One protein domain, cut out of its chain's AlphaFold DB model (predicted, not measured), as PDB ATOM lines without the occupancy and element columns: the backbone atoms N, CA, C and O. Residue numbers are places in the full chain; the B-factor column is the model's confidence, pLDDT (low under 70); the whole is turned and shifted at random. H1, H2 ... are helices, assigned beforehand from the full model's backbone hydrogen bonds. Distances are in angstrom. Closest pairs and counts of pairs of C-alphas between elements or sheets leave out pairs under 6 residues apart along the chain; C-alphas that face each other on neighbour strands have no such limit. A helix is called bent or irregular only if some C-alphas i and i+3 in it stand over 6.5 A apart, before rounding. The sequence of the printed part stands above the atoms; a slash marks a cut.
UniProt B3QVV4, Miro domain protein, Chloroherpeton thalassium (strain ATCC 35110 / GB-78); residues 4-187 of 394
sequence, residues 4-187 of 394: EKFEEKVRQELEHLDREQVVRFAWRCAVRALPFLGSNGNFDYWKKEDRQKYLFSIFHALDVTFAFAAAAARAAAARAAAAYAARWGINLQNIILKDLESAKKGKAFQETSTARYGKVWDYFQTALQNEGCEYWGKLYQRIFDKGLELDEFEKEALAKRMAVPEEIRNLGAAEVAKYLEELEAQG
ATOM      1  N   GLU A   4      -0.464  49.493  39.636       73.81
ATOM      2  CA  GLU A   4      -1.443  48.433  39.368       73.81
ATOM      3  C   GLU A   4      -2.087  48.579  37.985       73.81
ATOM      4  O   GLU A   4      -2.203  47.605  37.250       73.81
ATOM      5  N   LYS A   5      -2.415  49.814  37.578       79.56
ATOM      6  CA  LYS A   5      -2.942  50.100  36.233       79.56
ATOM      7  C   LYS A   5      -1.902  49.841  35.140       79.56
ATOM      8  O   LYS A   5      -2.271  49.483  34.028       79.56
ATOM      9  N   PHE A   6      -0.617  50.031  35.444       78.25
ATOM     10  CA  PHE A   6       0.474  49.715  34.524       78.25
ATOM     11  C   PHE A   6       0.632  48.205  34.333       78.25
ATOM     12  O   PHE A   6       0.700  47.756  33.194       78.25
ATOM     13  N   GLU A   7       0.649  47.422  35.416       76.00
ATOM     14  CA  GLU A   7       0.775  45.962  35.312       76.00
ATOM     15  C   GLU A   7      -0.402  45.343  34.559       76.00
ATOM     16  O   GLU A   7      -0.190  44.517  33.676       76.00
ATOM     17  N   GLU A   8      -1.624  45.774  34.872       80.69
ATOM     18  CA  GLU A   8      -2.820  45.264  34.208       80.69
ATOM     19  C   GLU A   8      -2.797  45.571  32.707       80.69
ATOM     20  O   GLU A   8      -3.053  44.692  31.886       80.69
ATOM     21  N   LYS A   9      -2.371  46.786  32.335       82.12
ATOM     22  CA  LYS A   9      -2.173  47.142  30.929       82.12
ATOM     23  C   LYS A   9      -1.120  46.252  30.262       82.12
ATOM     24  O   LYS A   9      -1.366  45.743  29.180       82.12
ATOM     25  N   VAL A  10       0.036  46.033  30.892       82.88
ATOM     26  CA  VAL A  10       1.076  45.142  30.341       82.88
ATOM     27  C   VAL A  10       0.522  43.729  30.148       82.88
ATOM     28  O   VAL A  10       0.737  43.141  29.095       82.88
ATOM     29  N   ARG A  11      -0.225  43.197  31.122       82.00
ATOM     30  CA  ARG A  11      -0.811  41.851  31.058       82.00
ATOM     31  C   ARG A  11      -1.766  41.695  29.875       82.00
ATOM     32  O   ARG A  11      -1.582  40.765  29.100       82.00
ATOM     33  N   GLN A  12      -2.707  42.622  29.705       83.56
ATOM     34  CA  GLN A  12      -3.660  42.609  28.587       83.56
ATOM     35  C   GLN A  12      -2.949  42.677  27.234       83.56
ATOM     36  O   GLN A  12      -3.257  41.956  26.293       83.56
ATOM     37  N   GLU A  13      -1.939  43.532  27.130       82.19
ATOM     38  CA  GLU A  13      -1.225  43.738  25.877       82.19
ATOM     39  C   GLU A  13      -0.352  42.531  25.484       82.19
ATOM     40  O   GLU A  13      -0.171  42.294  24.288       82.19
ATOM     41  N   LEU A  14       0.147  41.763  26.467       82.12
ATOM     42  CA  LEU A  14       0.902  40.520  26.264       82.12
ATOM     43  C   LEU A  14       0.047  39.378  25.691       82.12
ATOM     44  O   LEU A  14       0.602  38.517  25.015       82.12
ATOM     45  N   GLU A  15      -1.273  39.362  25.918       82.38
ATOM     46  CA  GLU A  15      -2.184  38.335  25.367       82.38
ATOM     47  C   GLU A  15      -2.260  38.370  23.835       82.38
ATOM     48  O   GLU A  15      -2.618  37.382  23.196       82.38
ATOM     49  N   HIS A  16      -1.901  39.506  23.238       83.75
ATOM     50  CA  HIS A  16      -1.930  39.728  21.795       83.75
ATOM     51  C   HIS A  16      -0.587  39.473  21.099       83.75
ATOM     52  O   HIS A  16      -0.465  39.759  19.909       83.75
ATOM     53  N   LEU A  17       0.428  39.005  21.829       82.12
ATOM     54  CA  LEU A  17       1.763  38.731  21.303       82.12
ATOM     55  C   LEU A  17       2.007  37.223  21.210       82.12
ATOM     56  O   LEU A  17       1.545  36.446  22.048       82.12
ATOM     57  N   ASP A  18       2.781  36.808  20.211       83.19
ATOM     58  CA  ASP A  18       3.227  35.422  20.109       83.19
ATOM     59  C   ASP A  18       4.297  35.083  21.167       83.19
ATOM     60  O   ASP A  18       4.837  35.938  21.878       83.19
ATOM     61  N   ARG A  19       4.628  33.792  21.286       76.88
ATOM     62  CA  ARG A  19       5.579  33.314  22.300       76.88
ATOM     63  C   ARG A  19       6.960  33.969  22.177       76.88
ATOM     64  O   ARG A  19       7.579  34.228  23.207       76.88
ATOM     65  N   GLU A  20       7.441  34.213  20.964       76.69
ATOM     66  CA  GLU A  20       8.763  34.783  20.699       76.69
ATOM     67  C   GLU A  20       8.796  36.275  21.055       76.69
ATOM     68  O   GLU A  20       9.680  36.727  21.787       76.69
ATOM     69  N   GLN A  21       7.784  37.027  20.624       78.56
ATOM     70  CA  GLN A  21       7.598  38.440  20.941       78.56
ATOM     71  C   GLN A  21       7.516  38.675  22.450       78.56
ATOM     72  O   GLN A  21       8.166  39.576  22.985       78.56
ATOM     73  N   VAL A  22       6.761  37.831  23.155       77.62
ATOM     74  CA  VAL A  22       6.621  37.909  24.611       77.62
ATOM     75  C   VAL A  22       7.952  37.649  25.322       77.62
ATOM     76  O   VAL A  22       8.277  38.324  26.301       77.62
ATOM     77  N   VAL A  23       8.731  36.672  24.854       76.19
ATOM     78  CA  VAL A  23      10.042  36.337  25.434       76.19
ATOM     79  C   VAL A  23      11.025  37.476  25.233       76.19
ATOM     80  O   VAL A  23      11.661  37.905  26.196       76.19
ATOM     81  N   ARG A  24      11.103  38.015  24.013       76.44
ATOM     82  CA  ARG A  24      11.946  39.175  23.708       76.44
ATOM     83  C   ARG A  24      11.573  40.374  24.572       76.44
ATOM     84  O   ARG A  24      12.450  41.000  25.158       76.44
ATOM     85  N   PHE A  25      10.280  40.658  24.719       79.88
ATOM     86  CA  PHE A  25       9.804  41.733  25.586       79.88
ATOM     87  C   PHE A  25      10.216  41.532  27.055       79.88
ATOM     88  O   PHE A  25      10.733  42.457  27.686       79.88
ATOM     89  N   ALA A  26      10.024  40.326  27.597       78.25
ATOM     90  CA  ALA A  26      10.373  40.013  28.981       78.25
ATOM     91  C   ALA A  26      11.884  40.124  29.234       78.25
ATOM     92  O   ALA A  26      12.297  40.753  30.210       78.25
ATOM     93  N   TRP A  27      12.702  39.575  28.331       82.44
ATOM     94  CA  TRP A  27      14.157  39.686  28.395       82.44
ATOM     95  C   TRP A  27      14.604  41.152  28.416       82.44
ATOM     96  O   TRP A  27      15.384  41.547  29.278       82.44
ATOM     97  N   ARG A  28      14.030  42.004  27.559       81.31
ATOM     98  CA  ARG A  28      14.349  43.441  27.539       81.31
ATOM     99  C   ARG A  28      13.962  44.157  28.814       81.31
ATOM    100  O   ARG A  28      14.737  44.977  29.299       81.31
ATOM    101  N   CYS A  29      12.793  43.854  29.373       82.25
ATOM    102  CA  CYS A  29      12.393  44.415  30.661       82.25
ATOM    103  C   CYS A  29      13.427  44.089  31.745       82.25
ATOM    104  O   CYS A  29      13.770  44.958  32.544       82.25
ATOM    105  N   ALA A  30      13.950  42.862  31.737       83.94
ATOM    106  CA  ALA A  30      14.965  42.427  32.682       83.94
ATOM    107  C   ALA A  30      16.333  43.092  32.423       83.94
ATOM    108  O   ALA A  30      16.928  43.617  33.360       83.94
ATOM    109  N   VAL A  31      16.788  43.197  31.167       86.94
ATOM    110  CA  VAL A  31      18.021  43.931  30.808       86.94
ATOM    111  C   VAL A  31      17.929  45.411  31.189       86.94
ATOM    112  O   VAL A  31      18.866  45.974  31.746       86.94
ATOM    113  N   ARG A  32      16.772  46.048  30.977       86.50
ATOM    114  CA  ARG A  32      16.514  47.432  31.406       86.50
ATOM    115  C   ARG A  32      16.498  47.609  32.925       86.50
ATOM    116  O   ARG A  32      16.683  48.724  33.410       86.50
ATOM    117  N   ALA A  33      16.268  46.536  33.674       87.94
ATOM    118  CA  ALA A  33      16.297  46.559  35.128       87.94
ATOM    119  C   ALA A  33      17.718  46.430  35.696       87.94
ATOM    120  O   ALA A  33      17.953  46.871  36.816       87.94
ATOM    121  N   LEU A  34      18.665  45.851  34.949       89.25
ATOM    122  CA  LEU A  34      20.018  45.566  35.439       89.25
ATOM    123  C   LEU A  34      20.747  46.769  36.054       89.25
ATOM    124  O   LEU A  34      21.297  46.597  37.142       89.25
ATOM    125  N   PRO A  35      20.720  47.983  35.459       90.94
ATOM    126  CA  PRO A  35      21.477  49.115  35.998       90.94
ATOM    127  C   PRO A  35      21.091  49.481  37.433       90.94
ATOM    128  O   PRO A  35      21.872  50.039  38.193       90.94
ATOM    129  N   PHE A  36      19.878  49.129  37.835       88.94
ATOM    130  CA  PHE A  36      19.365  49.408  39.164       88.94
ATOM    131  C   PHE A  36      19.937  48.513  40.267       88.94
ATOM    132  O   PHE A  36      19.747  48.823  41.447       88.94
ATOM    133  N   LEU A  37      20.634  47.435  39.900       87.94
ATOM    134  CA  LEU A  37      21.331  46.567  40.844       87.94
ATOM    135  C   LEU A  37      22.532  47.281  41.478       87.94
ATOM    136  O   LEU A  37      22.765  47.119  42.666       87.94
ATOM    137  N   GLY A  38      23.274  48.106  40.735       84.69
ATOM    138  CA  GLY A  38      24.468  48.786  41.253       84.69
ATOM    139  C   GLY A  38      24.135  49.997  42.120       84.69
ATOM    140  O   GLY A  38      24.343  51.133  41.709       84.69
ATOM    141  N   SER A  39      23.594  49.791  43.318       82.06
ATOM    142  CA  SER A  39      23.249  50.886  44.229       82.06
ATOM    143  C   SER A  39      24.512  51.588  44.741       82.06
ATOM    144  O   SER A  39      25.308  50.988  45.459       82.06
ATOM    145  N   ASN A  40      24.694  52.867  44.392       84.19
ATOM    146  CA  ASN A  40      25.856  53.687  44.774       84.19
ATOM    147  C   ASN A  40      27.221  53.060  44.433       84.19
ATOM    148  O   ASN A  40      28.194  53.269  45.154       84.19
ATOM    149  N   GLY A  41      27.304  52.291  43.348       87.00
ATOM    150  CA  GLY A  41      28.563  51.679  42.926       87.00
ATOM    151  C   GLY A  41      28.877  50.345  43.595       87.00
ATOM    152  O   GLY A  41      29.979  49.849  43.401       87.00
ATOM    153  N   ASN A  42      27.937  49.760  44.349       88.31
ATOM    154  CA  ASN A  42      28.121  48.491  45.054       88.31
ATOM    155  C   ASN A  42      26.883  47.580  44.953       88.31
ATOM    156  O   ASN A  42      25.780  48.018  44.620       88.31
ATOM    157  N   PHE A  43      27.048  46.317  45.359       91.38
ATOM    158  CA  PHE A  43      25.956  45.358  45.579       91.38
ATOM    159  C   PHE A  43      25.731  45.073  47.076       91.38
ATOM    160  O   PHE A  43      25.574  43.930  47.500       91.38
ATOM    161  N   ASP A  44      25.741  46.122  47.907       86.69
ATOM    162  CA  ASP A  44      25.752  46.010  49.379       86.69
ATOM    163  C   ASP A  44      24.467  45.447  50.002       86.69
ATOM    164  O   ASP A  44      24.459  45.055  51.167       86.69
ATOM    165  N   TYR A  45      23.389  45.334  49.228       89.12
ATOM    166  CA  TYR A  45      22.175  44.627  49.647       89.12
ATOM    167  C   TYR A  45      22.358  43.097  49.677       89.12
ATOM    168  O   TYR A  45      21.512  42.393  50.230       89.12
ATOM    169  N   TRP A  46      23.463  42.582  49.125       91.94
ATOM    170  CA  TRP A  46      23.903  41.197  49.265       91.94
ATOM    171  C   TRP A  46      25.162  41.091  50.129       91.94
ATOM    172  O   TRP A  46      26.067  41.934  50.069       91.94
ATOM    173  N   LYS A  47      25.254  39.992  50.887       91.81
ATOM    174  CA  LYS A  47      26.488  39.610  51.581       91.81
ATOM    175  C   LYS A  47      27.598  39.390  50.561       91.81
ATOM    176  O   LYS A  47      27.354  38.777  49.527       91.81
ATOM    177  N   LYS A  48      28.811  39.853  50.875       90.81
ATOM    178  CA  LYS A  48      29.969  39.807  49.967       90.81
ATOM    179  C   LYS A  48      30.220  38.410  49.382       90.81
ATOM    180  O   LYS A  48      30.453  38.292  48.189       90.81
ATOM    181  N   GLU A  49      30.101  37.374  50.208       91.25
ATOM    182  CA  GLU A  49      30.315  35.967  49.830       91.25
ATOM    183  C   GLU A  49      29.299  35.452  48.794       91.25
ATOM    184  O   GLU A  49      29.630  34.603  47.972       91.25
ATOM    185  N   ASP A  50      28.079  35.998  48.783       92.38
ATOM    186  CA  ASP A  50      26.998  35.546  47.900       92.38
ATOM    187  C   ASP A  50      26.924  36.335  46.581       92.38
ATOM    188  O   ASP A  50      26.259  35.906  45.633       92.38
ATOM    189  N   ARG A  51      27.600  37.493  46.492       93.69
ATOM    190  CA  ARG A  51      27.484  38.424  45.351       93.69
ATOM    191  C   ARG A  51      27.807  37.759  44.024       93.69
ATOM    192  O   ARG A  51      27.011  37.852  43.095       93.69
ATOM    193  N   GLN A  52      28.930  37.050  43.951       94.50
ATOM    194  CA  GLN A  52      29.394  36.395  42.726       94.50
ATOM    195  C   GLN A  52      28.389  35.362  42.210       94.50
ATOM    196  O   GLN A  52      28.090  35.316  41.016       94.50
ATOM    197  N   LYS A  53      27.806  34.582  43.126       91.69
ATOM    198  CA  LYS A  53      26.785  33.581  42.810       91.69
ATOM    199  C   LYS A  53      25.491  34.230  42.321       91.69
ATOM    200  O   LYS A  53      24.905  33.767  41.342       91.69
ATOM    201  N   TYR A  54      25.033  35.288  42.988       92.75
ATOM    202  CA  TYR A  54      23.803  35.988  42.612       92.75
ATOM    203  C   TYR A  54      23.938  36.744  41.293       92.75
ATOM    204  O   TYR A  54      23.044  36.640  40.455       92.75
ATOM    205  N   LEU A  55      25.060  37.433  41.075       93.44
ATOM    206  CA  LEU A  55      25.369  38.081  39.802       93.44
ATOM    207  C   LEU A  55      25.358  37.063  38.663       93.44
ATOM    208  O   LEU A  55      24.623  37.244  37.694       93.44
ATOM    209  N   PHE A  56      26.077  35.947  38.824       93.19
ATOM    210  CA  PHE A  56      26.114  34.906  37.802       93.19
ATOM    211  C   PHE A  56      24.720  34.332  37.536       93.19
ATOM    212  O   PHE A  56      24.315  34.207  36.386       93.19
ATOM    213  N   SER A  57      23.950  34.056  38.591       88.62
ATOM    214  CA  SER A  57      22.581  33.543  38.462       88.62
ATOM    215  C   SER A  57      21.678  34.497  37.675       88.62
ATOM    216  O   SER A  57      20.867  34.044  36.872       88.62
ATOM    217  N   ILE A  58      21.820  35.812  37.871       90.56
ATOM    218  CA  ILE A  58      21.053  36.826  37.134       90.56
ATOM    219  C   ILE A  58      21.467  36.858  35.661       90.56
ATOM    220  O   ILE A  58      20.597  36.809  34.791       90.56
ATOM    221  N   PHE A  59      22.767  36.918  35.369       92.31
ATOM    222  CA  PHE A  59      23.261  36.960  33.989       92.31
ATOM    223  C   PHE A  59      22.916  35.677  33.231       92.31
ATOM    224  O   PHE A  59      22.380  35.733  32.125       92.31
ATOM    225  N   HIS A  60      23.101  34.521  33.871       88.06
ATOM    226  CA  HIS A  60      22.734  33.232  33.305       88.06
ATOM    227  C   HIS A  60      21.222  33.115  33.076       88.06
ATOM    228  O   HIS A  60      20.794  32.648  32.024       88.06
ATOM    229  N   ALA A  61      20.387  33.589  34.009       85.19
ATOM    230  CA  ALA A  61      18.937  33.595  33.819       85.19
ATOM    231  C   ALA A  61      18.511  34.466  32.627       85.19
ATOM    232  O   ALA A  61      17.567  34.106  31.920       85.19
ATOM    233  N   LEU A  62      19.194  35.586  32.375       87.00
ATOM    234  CA  LEU A  62      18.953  36.420  31.195       87.00
ATOM    235  C   LEU A  62      19.318  35.688  29.902       87.00
ATOM    236  O   LEU A  62      18.507  35.672  28.975       87.00
ATOM    237  N   ASP A  63      20.484  35.047  29.861       86.62
ATOM    238  CA  ASP A  63      20.935  34.256  28.713       86.62
ATOM    239  C   ASP A  63      19.972  33.075  28.434       86.62
ATOM    240  O   ASP A  63      19.492  32.908  27.309       86.62
ATOM    241  N   VAL A  64      19.569  32.323  29.467       80.69
ATOM    242  CA  VAL A  64      18.593  31.213  29.378       80.69
ATOM    243  C   VAL A  64      17.215  31.694  28.926       80.69
ATOM    244  O   VAL A  64      16.577  31.048  28.091       80.69
ATOM    245  N   THR A  65      16.731  32.815  29.472       76.75
ATOM    246  CA  THR A  65      15.409  33.364  29.125       76.75
ATOM    247  C   THR A  65      15.329  33.667  27.638       76.75
ATOM    248  O   THR A  65      14.312  33.366  27.010       76.75
ATOM    249  N   PHE A  66      16.403  34.222  27.077       73.44
ATOM    250  CA  PHE A  66      16.485  34.494  25.652       73.44
ATOM    251  C   PHE A  66      16.590  33.202  24.828       73.44
ATOM    252  O   PHE A  66      15.848  33.046  23.861       73.44
ATOM    253  N   ALA A  67      17.448  32.259  25.234       69.81
ATOM    254  CA  ALA A  67      17.699  31.021  24.492       69.81
ATOM    255  C   ALA A  67      16.488  30.067  24.433       69.81
ATOM    256  O   ALA A  67      16.206  29.493  23.385       69.81
ATOM    257  N   PHE A  68      15.753  29.897  25.538       58.59
ATOM    258  CA  PHE A  68      14.738  28.836  25.671       58.59
ATOM    259  C   PHE A  68      13.286  29.322  25.693       58.59
ATOM    260  O   PHE A  68      12.364  28.533  25.929       58.59
ATOM    261  N   ALA A  69      13.041  30.607  25.425       54.22
ATOM    262  CA  ALA A  69      11.689  31.154  25.349       54.22
ATOM    263  C   ALA A  69      10.820  30.809  26.580       54.22
ATOM    264  O   ALA A  69       9.697  30.292  26.455       54.22
ATOM    265  N   ALA A  70      11.365  31.057  27.779       46.19
ATOM    266  CA  ALA A  70      10.752  30.672  29.050       46.19
ATOM    267  C   ALA A  70       9.517  31.529  29.384       46.19
ATOM    268  O   ALA A  70       9.523  32.759  29.299       46.19
ATOM    269  N   ALA A  71       8.420  30.864  29.759       39.81
ATOM    270  CA  ALA A  71       7.090  31.462  29.751       39.81
ATOM    271  C   ALA A  71       6.622  32.139  31.055       39.81
ATOM    272  O   ALA A  71       5.595  32.813  31.051       39.81
ATOM    273  N   ALA A  72       7.337  31.985  32.170       42.94
ATOM    274  CA  ALA A  72       6.747  32.232  33.490       42.94
ATOM    275  C   ALA A  72       6.973  33.642  34.090       42.94
ATOM    276  O   ALA A  72       6.205  34.052  34.953       42.94
ATOM    277  N   ALA A  73       7.966  34.428  33.645       48.59
ATOM    278  CA  ALA A  73       8.435  35.619  34.390       48.59
ATOM    279  C   ALA A  73       8.013  37.003  33.823       48.59
ATOM    280  O   ALA A  73       8.596  38.031  34.162       48.59
ATOM    281  N   ARG A  74       7.007  37.059  32.941       59.16
ATOM    282  CA  ARG A  74       6.850  38.149  31.949       59.16
ATOM    283  C   ARG A  74       6.342  39.496  32.495       59.16
ATOM    284  O   ARG A  74       6.953  40.524  32.228       59.16
ATOM    285  N   ALA A  75       5.250  39.515  33.265       54.94
ATOM    286  CA  ALA A  75       4.663  40.766  33.779       54.94
ATOM    287  C   ALA A  75       5.320  41.242  35.090       54.94
ATOM    288  O   ALA A  75       5.499  42.442  35.313       54.94
ATOM    289  N   ALA A  76       5.736  40.297  35.936       61.41
ATOM    290  CA  ALA A  76       6.368  40.584  37.219       61.41
ATOM    291  C   ALA A  76       7.723  41.295  37.055       61.41
ATOM    292  O   ALA A  76       7.989  42.266  37.765       61.41
ATOM    293  N   ALA A  77       8.542  40.875  36.081       61.16
ATOM    294  CA  ALA A  77       9.824  41.514  35.782       61.16
ATOM    295  C   ALA A  77       9.646  42.978  35.339       61.16
ATOM    296  O   ALA A  77      10.305  43.870  35.872       61.16
ATOM    297  N   ALA A  78       8.694  43.245  34.436       57.56
ATOM    298  CA  ALA A  78       8.370  44.598  33.982       57.56
ATOM    299  C   ALA A  78       7.884  45.502  35.130       57.56
ATOM    300  O   ALA A  78       8.308  46.656  35.241       57.56
ATOM    301  N   ARG A  79       7.030  44.979  36.022       63.56
ATOM    302  CA  ARG A  79       6.562  45.712  37.209       63.56
ATOM    303  C   ARG A  79       7.703  46.019  38.176       63.56
ATOM    304  O   ARG A  79       7.814  47.163  38.616       63.56
ATOM    305  N   ALA A  80       8.534  45.030  38.505       62.81
ATOM    306  CA  ALA A  80       9.657  45.203  39.424       62.81
ATOM    307  C   ALA A  80      10.651  46.251  38.901       62.81
ATOM    308  O   ALA A  80      11.009  47.181  39.627       62.81
ATOM    309  N   ALA A  81      11.001  46.162  37.614       60.81
ATOM    310  CA  ALA A  81      11.863  47.124  36.936       60.81
ATOM    311  C   ALA A  81      11.282  48.546  36.999       60.81
ATOM    312  O   ALA A  81      11.953  49.492  37.415       60.81
ATOM    313  N   ALA A  82      10.002  48.702  36.641       62.22
ATOM    314  CA  ALA A  82       9.332  49.997  36.641       62.22
ATOM    315  C   ALA A  82       9.219  50.611  38.046       62.22
ATOM    316  O   ALA A  82       9.364  51.827  38.201       62.22
ATOM    317  N   ALA A  83       8.948  49.791  39.065       64.94
ATOM    318  CA  ALA A  83       8.803  50.235  40.450       64.94
ATOM    319  C   ALA A  83      10.107  50.792  41.012       64.94
ATOM    320  O   ALA A  83      10.107  51.825  41.684       64.94
ATOM    321  N   TYR A  84      11.220  50.133  40.705       64.56
ATOM    322  CA  TYR A  84      12.521  50.569  41.175       64.56
ATOM    323  C   TYR A  84      13.025  51.799  40.408       64.56
ATOM    324  O   TYR A  84      13.506  52.747  41.026       64.56
ATOM    325  N   ALA A  85      12.823  51.851  39.088       67.38
ATOM    326  CA  ALA A  85      13.216  52.990  38.257       67.38
ATOM    327  C   ALA A  85      12.548  54.311  38.668       67.38
ATOM    328  O   ALA A  85      13.189  55.364  38.668       67.38
ATOM    329  N   ALA A  86      11.280  54.254  39.087       68.69
ATOM    330  CA  ALA A  86      10.546  55.430  39.545       68.69
ATOM    331  C   ALA A  86      11.192  56.104  40.769       68.69
ATOM    332  O   ALA A  86      11.096  57.322  40.907       68.69
ATOM    333  N   ARG A  87      11.901  55.344  41.619       73.31
ATOM    334  CA  ARG A  87      12.645  55.893  42.771       73.31
ATOM    335  C   ARG A  87      13.805  56.798  42.349       73.31
ATOM    336  O   ARG A  87      14.208  57.657  43.120       73.31
ATOM    337  N   TRP A  88      14.296  56.629  41.124       69.06
ATOM    338  CA  TRP A  88      15.409  57.381  40.542       69.06
ATOM    339  C   TRP A  88      14.950  58.436  39.525       69.06
ATOM    340  O   TRP A  88      15.762  58.966  38.774       69.06
ATOM    341  N   GLY A  89      13.646  58.726  39.455       74.56
ATOM    342  CA  GLY A  89      13.089  59.671  38.480       74.56
ATOM    343  C   GLY A  89      13.098  59.164  37.031       74.56
ATOM    344  O   GLY A  89      12.788  59.924  36.115       74.56
ATOM    345  N   ILE A  90      13.414  57.883  36.800       78.81
ATOM    346  CA  ILE A  90      13.453  57.277  35.466       78.81
ATOM    347  C   ILE A  90      12.068  56.704  35.142       78.81
ATOM    348  O   ILE A  90      11.594  55.764  35.781       78.81
ATOM    349  N   ASN A  91      11.407  57.248  34.113       81.19
ATOM    350  CA  ASN A  91      10.080  56.795  33.685       81.19
ATOM    351  C   ASN A  91      10.159  55.536  32.804       81.19
ATOM    352  O   ASN A  91       9.864  55.561  31.608       81.19
ATOM    353  N   LEU A  92      10.560  54.419  33.414       80.50
ATOM    354  CA  LEU A  92      10.666  53.135  32.723       80.50
ATOM    355  C   LEU A  92       9.295  52.584  32.297       80.50
ATOM    356  O   LEU A  92       9.221  51.859  31.313       80.50
ATOM    357  N   GLN A  93       8.201  52.978  32.967       79.06
ATOM    358  CA  GLN A  93       6.834  52.597  32.576       79.06
ATOM    359  C   GLN A  93       6.533  52.993  31.125       79.06
ATOM    360  O   GLN A  93       6.098  52.162  30.333       79.06
ATOM    361  N   ASN A  94       6.799  54.248  30.759       81.38
ATOM    362  CA  ASN A  94       6.559  54.721  29.397       81.38
ATOM    363  C   ASN A  94       7.460  54.019  28.373       81.38
ATOM    364  O   ASN A  94       7.012  53.747  27.264       81.38
ATOM    365  N   ILE A  95       8.703  53.705  28.743       79.81
ATOM    366  CA  ILE A  95       9.660  53.008  27.872       79.81
ATOM    367  C   ILE A  95       9.185  51.581  27.603       79.81
ATOM    368  O   ILE A  95       9.097  51.172  26.452       79.81
ATOM    369  N   ILE A  96       8.800  50.855  28.654       82.50
ATOM    370  CA  ILE A  96       8.270  49.494  28.542       82.50
ATOM    371  C   ILE A  96       6.998  49.481  27.684       82.50
ATOM    372  O   ILE A  96       6.841  48.606  26.839       82.50
ATOM    373  N   LEU A  97       6.105  50.467  27.835       81.81
ATOM    374  CA  LEU A  97       4.917  50.574  26.978       81.81
ATOM    375  C   LEU A  97       5.278  50.845  25.508       81.81
ATOM    376  O   LEU A  97       4.662  50.259  24.622       81.81
ATOM    377  N   LYS A  98       6.280  51.690  25.237       80.88
ATOM    378  CA  LYS A  98       6.772  51.921  23.870       80.88
ATOM    379  C   LYS A  98       7.422  50.674  23.275       80.88
ATOM    380  O   LYS A  98       7.177  50.377  22.111       80.88
ATOM    381  N   ASP A  99       8.192  49.927  24.063       78.19
ATOM    382  CA  ASP A  99       8.751  48.644  23.632       78.19
ATOM    383  C   ASP A  99       7.620  47.666  23.279       78.19
ATOM    384  O   ASP A  99       7.631  47.038  22.226       78.19
ATOM    385  N   LEU A 100       6.583  47.584  24.106       77.88
ATOM    386  CA  LEU A 100       5.432  46.728  23.837       77.88
ATOM    387  C   LEU A 100       4.725  47.100  22.520       77.88
ATOM    388  O   LEU A 100       4.388  46.224  21.726       77.88
ATOM    389  N   GLU A 101       4.568  48.395  22.235       80.12
ATOM    390  CA  GLU A 101       4.038  48.864  20.950       80.12
ATOM    391  C   GLU A 101       4.956  48.545  19.760       80.12
ATOM    392  O   GLU A 101       4.466  48.170  18.691       80.12
ATOM    393  N   SER A 102       6.272  48.698  19.918       76.81
ATOM    394  CA  SER A 102       7.253  48.354  18.883       76.81
ATOM    395  C   SER A 102       7.277  46.850  18.599       76.81
ATOM    396  O   SER A 102       7.336  46.465  17.431       76.81
ATOM    397  N   ALA A 103       7.129  46.011  19.633       72.69
ATOM    398  CA  ALA A 103       7.023  44.557  19.508       72.69
ATOM    399  C   ALA A 103       5.786  44.152  18.699       72.69
ATOM    400  O   ALA A 103       5.901  43.358  17.770       72.69
ATOM    401  N   LYS A 104       4.631  44.781  18.966       74.44
ATOM    402  CA  LYS A 104       3.397  44.574  18.186       74.44
ATOM    403  C   LYS A 104       3.541  44.964  16.718       74.44
ATOM    404  O   LYS A 104       2.970  44.320  15.846       74.44
ATOM    405  N   LYS A 105       4.263  46.052  16.442       74.94
ATOM    406  CA  LYS A 105       4.404  46.625  15.093       74.94
ATOM    407  C   LYS A 105       5.570  46.021  14.299       74.94
ATOM    408  O   LYS A 105       5.762  46.433  13.157       74.94
ATOM    409  N   GLY A 106       6.361  45.120  14.890       66.12
ATOM    410  CA  GLY A 106       7.573  44.565  14.272       66.12
ATOM    411  C   GLY A 106       8.608  45.633  13.896       66.12
ATOM    412  O   GLY A 106       9.339  45.468  12.924       66.12
ATOM    413  N   LYS A 107       8.628  46.771  14.604       65.12
ATOM    414  CA  LYS A 107       9.498  47.914  14.291       65.12
ATOM    415  C   LYS A 107      10.734  47.930  15.179       65.12
ATOM    416  O   LYS A 107      10.662  47.550  16.343       65.12
ATOM    417  N   ALA A 108      11.827  48.476  14.641       60.56
ATOM    418  CA  ALA A 108      13.018  48.797  15.418       60.56
ATOM    419  C   ALA A 108      12.663  49.702  16.610       60.56
ATOM    420  O   ALA A 108      11.847  50.628  16.512       60.56
ATOM    421  N   PHE A 109      13.268  49.403  17.750       65.19
ATOM    422  CA  PHE A 109      12.974  50.037  19.026       65.19
ATOM    423  C   PHE A 109      13.746  51.356  19.130       65.19
ATOM    424  O   PHE A 109      14.916  51.427  18.774       65.19
ATOM    425  N   GLN A 110      13.077  52.428  19.568       59.19
ATOM    426  CA  GLN A 110      13.585  53.799  19.398       59.19
ATOM    427  C   GLN A 110      14.323  54.367  20.626       59.19
ATOM    428  O   GLN A 110      14.903  55.445  20.536       59.19
ATOM    429  N   GLU A 111      14.298  53.692  21.784       68.06
ATOM    430  CA  GLU A 111      14.801  54.252  23.054       68.06
ATOM    431  C   GLU A 111      15.769  53.315  23.793       68.06
ATOM    432  O   GLU A 111      15.394  52.594  24.726       68.06
ATOM    433  N   THR A 112      17.036  53.335  23.377       72.12
ATOM    434  CA  THR A 112      18.055  52.356  23.804       72.12
ATOM    435  C   THR A 112      19.326  52.996  24.373       72.12
ATOM    436  O   THR A 112      20.230  52.293  24.800       72.12
ATOM    437  N   SER A 113      19.395  54.328  24.455       79.00
ATOM    438  CA  SER A 113      20.574  55.024  24.992       79.00
ATOM    439  C   SER A 113      20.734  54.838  26.507       79.00
ATOM    440  O   SER A 113      19.807  55.114  27.279       79.00
ATOM    441  N   THR A 114      21.941  54.458  26.935       81.12
ATOM    442  CA  THR A 114      22.323  54.334  28.352       81.12
ATOM    443  C   THR A 114      22.392  55.683  29.073       81.12
ATOM    444  O   THR A 114      22.140  55.745  30.276       81.12
ATOM    445  N   ALA A 115      22.598  56.793  28.348       81.81
ATOM    446  CA  ALA A 115      22.708  58.148  28.907       81.81
ATOM    447  C   ALA A 115      21.501  58.562  29.769       81.81
ATOM    448  O   ALA A 115      21.625  59.374  30.683       81.81
ATOM    449  N   ARG A 116      20.323  57.980  29.517       81.44
ATOM    450  CA  ARG A 116      19.096  58.269  30.273       81.44
ATOM    451  C   ARG A 116      19.125  57.744  31.709       81.44
ATOM    452  O   ARG A 116      18.424  58.281  32.562       81.44
ATOM    453  N   TYR A 117      19.908  56.705  31.977       84.94
ATOM    454  CA  TYR A 117      20.109  56.210  33.336       84.94
ATOM    455  C   TYR A 117      21.035  57.138  34.140       84.94
ATOM    456  O   TYR A 117      21.006  57.109  35.371       84.94
ATOM    457  N   GLY A 118      21.819  57.990  33.466       88.06
ATOM    458  CA  GLY A 118      22.772  58.901  34.095       88.06
ATOM    459  C   GLY A 118      23.650  58.163  35.105       88.06
ATOM    460  O   GLY A 118      24.145  57.074  34.826       88.06
ATOM    461  N   LYS A 119      23.728  58.700  36.327       89.06
ATOM    462  CA  LYS A 119      24.512  58.109  37.424       89.06
ATOM    463  C   LYS A 119      24.146  56.662  37.756       89.06
ATOM    464  O   LYS A 119      24.995  55.945  38.261       89.06
ATOM    465  N   VAL A 120      22.909  56.223  37.500       90.00
ATOM    466  CA  VAL A 120      22.511  54.826  37.750       90.00
ATOM    467  C   VAL A 120      23.326  53.875  36.873       90.00
ATOM    468  O   VAL A 120      23.730  52.814  37.337       90.00
ATOM    469  N   TRP A 121      23.618  54.264  35.628       93.19
ATOM    470  CA  TRP A 121      24.482  53.478  34.752       93.19
ATOM    471  C   TRP A 121      25.925  53.463  35.250       93.19
ATOM    472  O   TRP A 121      26.523  52.396  35.357       93.19
ATOM    473  N   ASP A 122      26.454  54.629  35.620       93.06
ATOM    474  CA  ASP A 122      27.825  54.756  36.124       93.06
ATOM    475  C   ASP A 122      28.027  53.928  37.399       93.06
ATOM    476  O   ASP A 122      29.028  53.229  37.550       93.06
ATOM    477  N   TYR A 123      27.043  53.945  38.302       94.25
ATOM    478  CA  TYR A 123      27.050  53.124  39.506       94.25
ATOM    479  C   TYR A 123      26.977  51.632  39.192       94.25
ATOM    480  O   TYR A 123      27.676  50.849  39.825       94.25
ATOM    481  N   PHE A 124      26.184  51.220  38.207       94.50
ATOM    482  CA  PHE A 124      26.158  49.828  37.771       94.50
ATOM    483  C   PHE A 124      27.510  49.361  37.231       94.50
ATOM    484  O   PHE A 124      28.013  48.330  37.671       94.50
ATOM    485  N   GLN A 125      28.125  50.140  36.342       95.31
ATOM    486  CA  GLN A 125      29.445  49.828  35.788       95.31
ATOM    487  C   GLN A 125      30.516  49.786  36.889       95.31
ATOM    488  O   GLN A 125      31.292  48.837  36.958       95.31
ATOM    489  N   THR A 126      30.492  50.754  37.811       95.38
ATOM    490  CA  THR A 126      31.397  50.793  38.973       95.38
ATOM    491  C   THR A 126      31.206  49.572  39.879       95.38
ATOM    492  O   THR A 126      32.180  48.960  40.305       95.38
ATOM    493  N   ALA A 127      29.957  49.173  40.144       94.62
ATOM    494  CA  ALA A 127      29.649  48.004  40.966       94.62
ATOM    495  C   ALA A 127      30.170  46.712  40.341       94.62
ATOM    496  O   ALA A 127      30.746  45.881  41.039       94.62
ATOM    497  N   LEU A 128      30.004  46.552  39.026       95.62
ATOM    498  CA  LEU A 128      30.550  45.406  38.308       95.62
ATOM    499  C   LEU A 128      32.075  45.396  38.342       95.62
ATOM    500  O   LEU A 128      32.657  44.353  38.621       95.62
ATOM    501  N   GLN A 129      32.717  46.542  38.120       94.44
ATOM    502  CA  GLN A 129      34.170  46.662  38.191       94.44
ATOM    503  C   GLN A 129      34.714  46.277  39.574       94.44
ATOM    504  O   GLN A 129      35.648  45.482  39.668       94.44
ATOM    505  N   ASN A 130      34.086  46.757  40.650       93.44
ATOM    506  CA  ASN A 130      34.471  46.424  42.025       93.44
ATOM    507  C   ASN A 130      34.368  44.920  42.341       93.44
ATOM    508  O   ASN A 130      35.042  44.433  43.247       93.44
ATOM    509  N   GLU A 131      33.536  44.188  41.600       93.75
ATOM    510  CA  GLU A 131      33.345  42.741  41.719       93.75
ATOM    511  C   GLU A 131      34.077  41.941  40.621       93.75
ATOM    512  O   GLU A 131      33.797  40.755  40.453       93.75
ATOM    513  N   GLY A 132      34.976  42.559  39.840       93.44
ATOM    514  CA  GLY A 132      35.715  41.884  38.761       93.44
ATOM    515  C   GLY A 132      34.844  41.436  37.577       93.44
ATOM    516  O   GLY A 132      35.209  40.540  36.829       93.44
ATOM    517  N   CYS A 133      33.666  42.035  37.413       94.31
ATOM    518  CA  CYS A 133      32.644  41.668  36.433       94.31
ATOM    519  C   CYS A 133      32.590  42.638  35.235       94.31
ATOM    520  O   CYS A 133      31.525  42.840  34.647       94.31
ATOM    521  N   GLU A 134      33.714  43.262  34.869       93.56
ATOM    522  CA  GLU A 134      33.781  44.287  33.811       93.56
ATOM    523  C   GLU A 134      33.277  43.788  32.450       93.56
ATOM    524  O   GLU A 134      32.588  44.527  31.741       93.56
ATOM    525  N   TYR A 135      33.561  42.525  32.112       94.06
ATOM    526  CA  TYR A 135      33.038  41.853  30.921       94.06
ATOM    527  C   TYR A 135      31.524  42.033  30.769       94.06
ATOM    528  O   TYR A 135      31.038  42.450  29.717       94.06
ATOM    529  N   TRP A 136      30.768  41.776  31.841       94.38
ATOM    530  CA  TRP A 136      29.311  41.884  31.845       94.38
ATOM    531  C   TRP A 136      28.866  43.329  31.615       94.38
ATOM    532  O   TRP A 136      27.912  43.580  30.881       94.38
ATOM    533  N   GLY A 137      29.593  44.295  32.180       93.56
ATOM    534  CA  GLY A 137      29.349  45.721  31.975       93.56
ATOM    535  C   GLY A 137      29.505  46.129  30.510       93.56
ATOM    536  O   GLY A 137      28.611  46.783  29.959       93.56
ATOM    537  N   LYS A 138      30.587  45.674  29.863       92.75
ATOM    538  CA  LYS A 138      30.846  45.866  28.425       92.75
ATOM    539  C   LYS A 138      29.793  45.162  27.569       92.75
ATOM    540  O   LYS A 138      29.275  45.763  26.631       92.75
ATOM    541  N   LEU A 139      29.436  43.922  27.905       91.75
ATOM    542  CA  LEU A 139      28.403  43.152  27.211       91.75
ATOM    543  C   LEU A 139      27.071  43.906  27.202       91.75
ATOM    544  O   LEU A 139      26.502  44.134  26.136       91.75
ATOM    545  N   TYR A 140      26.585  44.335  28.369       90.62
ATOM    546  CA  TYR A 140      25.314  45.048  28.431       90.62
ATOM    547  C   TYR A 140      25.395  46.415  27.752       90.62
ATOM    548  O   TYR A 140      24.448  46.772  27.059       90.62
ATOM    549  N   GLN A 141      26.514  47.141  27.843       91.44
ATOM    550  CA  GLN A 141      26.715  48.365  27.057       91.44
ATOM    551  C   GLN A 141      26.538  48.097  25.551       91.44
ATOM    552  O   GLN A 141      25.709  48.756  24.924       91.44
ATOM    553  N   ARG A 142      27.202  47.067  24.997       89.31
ATOM    554  CA  ARG A 142      27.038  46.659  23.586       89.31
ATOM    555  C   ARG A 142      25.584  46.324  23.246       89.31
ATOM    556  O   ARG A 142      25.083  46.755  22.210       89.31
ATOM    557  N   ILE A 143      24.891  45.596  24.124       87.31
ATOM    558  CA  ILE A 143      23.473  45.243  23.951       87.31
ATOM    559  C   ILE A 143      22.591  46.502  23.889       87.31
ATOM    560  O   ILE A 143      21.689  46.578  23.052       87.31
ATOM    561  N   PHE A 144      22.836  47.504  24.736       87.94
ATOM    562  CA  PHE A 144      22.119  48.782  24.676       87.94
ATOM    563  C   PHE A 144      22.450  49.567  23.395       87.94
ATOM    564  O   PHE A 144      21.532  50.056  22.733       87.94
ATOM    565  N   ASP A 145      23.723  49.622  23.000       85.81
ATOM    566  CA  ASP A 145      24.178  50.336  21.799       85.81
ATOM    567  C   ASP A 145      23.585  49.743  20.510       85.81
ATOM    568  O   ASP A 145      23.208  50.482  19.600       85.81
ATOM    569  N   LYS A 146      23.404  48.415  20.463       81.69
ATOM    570  CA  LYS A 146      22.733  47.691  19.365       81.69
ATOM    571  C   LYS A 146      21.206  47.717  19.430       81.69
ATOM    572  O   LYS A 146      20.526  47.093  18.620       81.69
ATOM    573  N   GLY A 147      20.640  48.439  20.386       80.31
ATOM    574  CA  GLY A 147      19.206  48.652  20.444       80.31
ATOM    575  C   GLY A 147      18.407  47.554  21.148       80.31
ATOM    576  O   GLY A 147      17.210  47.424  20.897       80.31
ATOM    577  N   LEU A 148      19.037  46.794  22.051       78.88
ATOM    578  CA  LEU A 148      18.445  45.637  22.739       78.88
ATOM    579  C   LEU A 148      17.995  44.526  21.768       78.88
ATOM    580  O   LEU A 148      17.017  43.811  22.023       78.88
ATOM    581  N   GLU A 149      18.717  44.398  20.658       72.31
ATOM    582  CA  GLU A 149      18.606  43.315  19.685       72.31
ATOM    583  C   GLU A 149      19.878  42.463  19.739       72.31
ATOM    584  O   GLU A 149      20.980  42.990  19.896       72.31
ATOM    585  N   LEU A 150      19.722  41.143  19.611       69.19
ATOM    586  CA  LEU A 150      20.848  40.224  19.461       69.19
ATOM    587  C   LEU A 150      20.970  39.879  17.975       69.19
ATOM    588  O   LEU A 150      20.159  39.121  17.434       69.19
ATOM    589  N   ASP A 151      21.951  40.494  17.315       71.81
ATOM    590  CA  ASP A 151      22.355  40.121  15.960       71.81
ATOM    591  C   ASP A 151      23.008  38.728  15.948       71.81
ATOM    592  O   ASP A 151      23.178  38.090  16.988       71.81
ATOM    593  N   GLU A 152      23.350  38.217  14.762       72.69
ATOM    594  CA  GLU A 152      23.983  36.893  14.640       72.69
ATOM    595  C   GLU A 152      25.273  36.785  15.465       72.69
ATOM    596  O   GLU A 152      25.520  35.757  16.092       72.69
ATOM    597  N   PHE A 153      26.038  37.875  15.562       76.25
ATOM    598  CA  PHE A 153      27.236  37.932  16.395       76.25
ATOM    599  C   PHE A 153      26.911  37.742  17.886       76.25
ATOM    600  O   PHE A 153      27.547  36.941  18.569       76.25
ATOM    601  N   GLU A 154      25.893  38.428  18.411       79.19
ATOM    602  CA  GLU A 154      25.485  38.261  19.809       79.19
ATOM    603  C   GLU A 154      24.855  36.890  20.093       79.19
ATOM    604  O   GLU A 154      24.966  36.392  21.215       79.19
ATOM    605  N   LYS A 155      24.208  36.261  19.104       77.81
ATOM    606  CA  LYS A 155      23.714  34.880  19.233       77.81
ATOM    607  C   LYS A 155      24.865  33.883  19.347       77.81
ATOM    608  O   LYS A 155      24.791  32.977  20.175       77.81
ATOM    609  N   GLU A 156      25.929  34.064  18.569       78.88
ATOM    610  CA  GLU A 156      27.141  33.249  18.691       78.88
ATOM    611  C   GLU A 156      27.814  33.472  20.055       78.88
ATOM    612  O   GLU A 156      28.135  32.513  20.761       78.88
ATOM    613  N   ALA A 157      27.946  34.729  20.485       83.31
ATOM    614  CA  ALA A 157      28.477  35.060  21.805       83.31
ATOM    615  C   ALA A 157      27.620  34.459  22.937       83.31
ATOM    616  O   ALA A 157      28.154  33.931  23.911       83.31
ATOM    617  N   LEU A 158      26.289  34.477  22.801       84.56
ATOM    618  CA  LEU A 158      25.363  33.823  23.726       84.56
ATOM    619  C   LEU A 158      25.591  32.308  23.775       84.56
ATOM    620  O   LEU A 158      25.630  31.744  24.867       84.56
ATOM    621  N   ALA A 159      25.776  31.651  22.628       80.81
ATOM    622  CA  ALA A 159      26.079  30.223  22.583       80.81
ATOM    623  C   ALA A 159      27.376  29.903  23.346       80.81
ATOM    624  O   ALA A 159      27.391  28.971  24.151       80.81
ATOM    625  N   LYS A 160      28.421  30.728  23.191       84.62
ATOM    626  CA  LYS A 160      29.685  30.592  23.939       84.62
ATOM    627  C   LYS A 160      29.490  30.764  25.448       84.62
ATOM    628  O   LYS A 160      29.954  29.927  26.220       84.62
ATOM    629  N   ARG A 161      28.715  31.765  25.891       88.88
ATOM    630  CA  ARG A 161      28.360  31.942  27.318       88.88
ATOM    631  C   ARG A 161      27.577  30.759  27.884       88.88
ATOM    632  O   ARG A 161      27.838  30.308  28.997       88.88
ATOM    633  N   MET A 162      26.658  30.212  27.094       83.62
ATOM    634  CA  MET A 162      25.876  29.027  27.450       83.62
ATOM    635  C   MET A 162      26.687  27.726  27.421       83.62
ATOM    636  O   MET A 162      26.241  26.736  28.004       83.62
ATOM    637  N   ALA A 163      27.865  27.722  26.794       81.75
ATOM    638  CA  ALA A 163      28.775  26.583  26.720       81.75
ATOM    639  C   ALA A 163      29.872  26.591  27.802       81.75
ATOM    640  O   ALA A 163      30.566  25.585  27.954       81.75
ATOM    641  N   VAL A 164      30.002  27.671  28.593       86.62
ATOM    642  CA  VAL A 164      30.995  27.773  29.684       86.62
ATOM    643  C   VAL A 164      30.904  26.541  30.596       86.62
ATOM    644  O   VAL A 164      29.789  26.207  31.004       86.62
ATOM    645  N   PRO A 165      32.008  25.853  30.932       83.06
ATOM    646  CA  PRO A 165      31.970  24.659  31.777       83.06
ATOM    647  C   PRO A 165      31.364  24.923  33.162       83.06
ATOM    648  O   PRO A 165      31.543  26.002  33.728       83.06
ATOM    649  N   GLU A 166      30.649  23.943  33.719       82.12
ATOM    650  CA  GLU A 166      29.980  24.085  35.021       82.12
ATOM    651  C   GLU A 166      30.978  24.370  36.148       82.12
ATOM    652  O   GLU A 166      30.702  25.161  37.048       82.12
ATOM    653  N   GLU A 167      32.179  23.806  36.045       82.94
ATOM    654  CA  GLU A 167      33.276  24.023  36.979       82.94
ATOM    655  C   GLU A 167      33.637  25.507  37.083       82.94
ATOM    656  O   GLU A 167      33.874  25.993  38.183       82.94
ATOM    657  N   ILE A 168      33.596  26.240  35.965       88.25
ATOM    658  CA  ILE A 168      33.837  27.687  35.926       88.25
ATOM    659  C   ILE A 168      32.600  28.458  36.395       88.25
ATOM    660  O   ILE A 168      32.719  29.411  37.163       88.25
ATOM    661  N   ARG A 169      31.391  28.023  36.006       87.75
ATOM    662  CA  ARG A 169      30.125  28.638  36.462       87.75
ATOM    663  C   ARG A 169      30.012  28.663  37.982       87.75
ATOM    664  O   ARG A 169      29.562  29.657  38.553       87.75
ATOM    665  N   ASN A 170      30.443  27.586  38.631       87.06
ATOM    666  CA  ASN A 170      30.382  27.428  40.080       87.06
ATOM    667  C   ASN A 170      31.354  28.350  40.835       87.06
ATOM    668  O   ASN A 170      31.140  28.595  42.023       87.06
ATOM    669  N   LEU A 171      32.368  28.905  40.160       90.12
ATOM    670  CA  LEU A 171      33.287  29.892  40.739       90.12
ATOM    671  C   LEU A 171      32.697  31.314  40.768       90.12
ATOM    672  O   LEU A 171      33.154  32.153  41.543       90.12
ATOM    673  N   GLY A 172      31.645  31.578  39.985       92.25
ATOM    674  CA  GLY A 172      30.890  32.831  40.008       92.25
ATOM    675  C   GLY A 172      31.156  33.773  38.831       92.25
ATOM    676  O   GLY A 172      31.860  33.451  37.877       92.25
ATOM    677  N   ALA A 173      30.526  34.949  38.877       94.38
ATOM    678  CA  ALA A 173      30.403  35.841  37.722       94.38
ATOM    679  C   ALA A 173      31.739  36.383  37.198       94.38
ATOM    680  O   ALA A 173      31.885  36.514  35.982       94.38
ATOM    681  N   ALA A 174      32.683  36.692  38.089       95.25
ATOM    682  CA  ALA A 174      34.000  37.212  37.731       95.25
ATOM    683  C   ALA A 174      34.871  36.163  37.022       95.25
ATOM    684  O   ALA A 174      35.473  36.460  35.996       95.25
ATOM    685  N   GLU A 175      34.890  34.918  37.506       95.12
ATOM    686  CA  GLU A 175      35.666  33.845  36.868       95.12
ATOM    687  C   GLU A 175      35.072  33.448  35.514       95.12
ATOM    688  O   GLU A 175      35.803  33.233  34.550       95.12
ATOM    689  N   VAL A 176      33.739  33.444  35.392       94.12
ATOM    690  CA  VAL A 176      33.080  33.273  34.089       94.12
ATOM    691  C   VAL A 176      33.422  34.424  33.140       94.12
ATOM    692  O   VAL A 176      33.701  34.177  31.971       94.12
ATOM    693  N   ALA A 177      33.415  35.670  33.625       94.06
ATOM    694  CA  ALA A 177      33.815  36.835  32.837       94.06
ATOM    695  C   ALA A 177      35.249  36.693  32.317       94.06
ATOM    696  O   ALA A 177      35.472  36.823  31.118       94.06
ATOM    697  N   LYS A 178      36.192  36.359  33.201       93.12
ATOM    698  CA  LYS A 178      37.596  36.146  32.850       93.12
ATOM    699  C   LYS A 178      37.761  35.039  31.806       93.12
ATOM    700  O   LYS A 178      38.417  35.257  30.797       93.12
ATOM    701  N   TYR A 179      37.104  33.896  32.007       91.31
ATOM    702  CA  TYR A 179      37.115  32.788  31.048       91.31
ATOM    703  C   TYR A 179      36.632  33.219  29.656       91.31
ATOM    704  O   TYR A 179      37.225  32.854  28.644       91.31
ATOM    705  N   LEU A 180      35.548  33.998  29.596       91.06
ATOM    706  CA  LEU A 180      34.992  34.492  28.337       91.06
ATOM    707  C   LEU A 180      35.901  35.528  27.672       91.06
ATOM    708  O   LEU A 180      36.060  35.485  26.457       91.06
ATOM    709  N   GLU A 181      36.514  36.426  28.445       91.06
ATOM    710  CA  GLU A 181      37.489  37.392  27.928       91.06
ATOM    711  C   GLU A 181      38.726  36.689  27.356       91.06
ATOM    712  O   GLU A 181      39.180  37.043  26.268       91.06
ATOM    713  N   GLU A 182      39.240  35.662  28.036       90.25
ATOM    714  CA  GLU A 182      40.352  34.842  27.545       90.25
ATOM    715  C   GLU A 182      39.972  34.098  26.259       90.25
ATOM    716  O   GLU A 182      40.743  34.107  25.300       90.25
ATOM    717  N   LEU A 183      38.763  33.528  26.198       87.19
ATOM    718  CA  LEU A 183      38.246  32.847  25.010       87.19
ATOM    719  C   LEU A 183      38.064  33.805  23.819       87.19
ATOM    720  O   LEU A 183      38.399  33.457  22.688       87.19
ATOM    721  N   GLU A 184      37.550  35.017  24.056       85.88
ATOM    722  CA  GLU A 184      37.389  36.054  23.028       85.88
ATOM    723  C   GLU A 184      38.746  36.590  22.533       85.88
ATOM    724  O   GLU A 184      38.880  36.900  21.348       85.88
ATOM    725  N   ALA A 185      39.751  36.693  23.410       86.31
ATOM    726  CA  ALA A 185      41.058  37.265  23.084       86.31
ATOM    727  C   ALA A 185      42.029  36.270  22.430       86.31
ATOM    728  O   ALA A 185      42.768  36.646  21.520       86.31
ATOM    729  N   GLN A 186      42.064  35.028  22.914       83.44
ATOM    730  CA  GLN A 186      43.031  34.004  22.496       83.44
ATOM    731  C   GLN A 186      42.460  33.073  21.418       83.44
ATOM    732  O   GLN A 186      43.216  32.400  20.721       83.44
ATOM    733  N   GLY A 187      41.134  33.054  21.260       77.88
ATOM    734  CA  GLY A 187      40.433  32.014  20.521       77.88
ATOM    735  C   GLY A 187      40.162  30.787  21.391       77.88
ATOM    736  O   GLY A 187      40.753  30.590  22.455       77.88
TER     737      GLY A 187
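This is residues 4 to 187 of the 394 residues of the protein "Miro domain protein" of Chloroherpeton thalassium (strain ATCC 35110 / GB-78) (UniProt B3QVV4). Helices H1, H2, H4 and H5 form a four-helix bundle at one end of the domain, and H2, the hub, links it to a second group made of H3, H7, H8, H9 and H11, packed partly aligned and partly crossed. H1 and H11 lie at opposite ends of the long axis, while the short H6 and H10 sit beside H8 and H11. The printed part has 184 residues with eleven named helices, H1 to H11 in chain order, and no named strand; its class is all helix. It is compact, with a radius of gyration of the C-alphas of 16.2 A and spans of 44 by 34 by 27 A.

The longest helix, H3, holds residues 48 to 68 and measures 30.7 A; it is irregular, with C-alphas 49 and 52 7.2 A apart. H2, residues 19 to 37, 27.7 A, is only just irregular, with C-alphas 32 and 35 7.0 A apart. H1 covers residues 4 to 14, beginning at C-alpha 4 (-1.443, 48.433, 39.368). H4 is residues 74 to 86, H5 92 to 105, H6 114 to 117, H7 119 to 130, H8 134 to 145, H9 152 to 163 and H10 166 to 169. H11, residues 173 to 186, 19.9 A, ends at C-alpha 186 (43.031, 34.004, 22.496).

H3, with residues 62 to 66 alone, touches H2 in a hairpin, closest at the C-alphas of Trp 27 and Phe 66, 6.3 A, a shallow tilt of 21 degrees, opposite ways. H2 touches H4 most closely at Ala 33 and Ala 81, C-alphas 4.8 A apart, a shallow tilt of 29 degrees, the same way. H1 and H5 touch, closest at the C-alphas of Phe 6 and Gln 93, 7.2 A. H2, with residues 34 to 37 alone, touches H7, about perpendicular at 81 degrees, closest at the C-alphas of Pro 35 and Phe 124, 5.1 A. H7 and H8 form a hairpin, closest at the C-alphas of Gln 125 and Gly 137, 5.6 A. H3 also touches H11, closest C-alphas Phe 56 and Ala 173, 4.4 A, and H9, Asp 63 and Leu 158, 6.7 A. H1 and H11 are apart. Every O i to N i+4 pair is within hydrogen-bond range in H1, H5, H7, H8, H9 and H11; the counts are 12 of 15 in H2, 15 of 17 in H3 and 8 of 9 in H4, and H6 and H10 are too short for such a pair.

The two C-alphas farthest apart, Lys 5 and Gln 186, are 50.6 A apart. The printed part has no cut and no long link. Its mean pLDDT is 81.5; residues 67 to 86, 88, 106 to 111 and 150 are under 70.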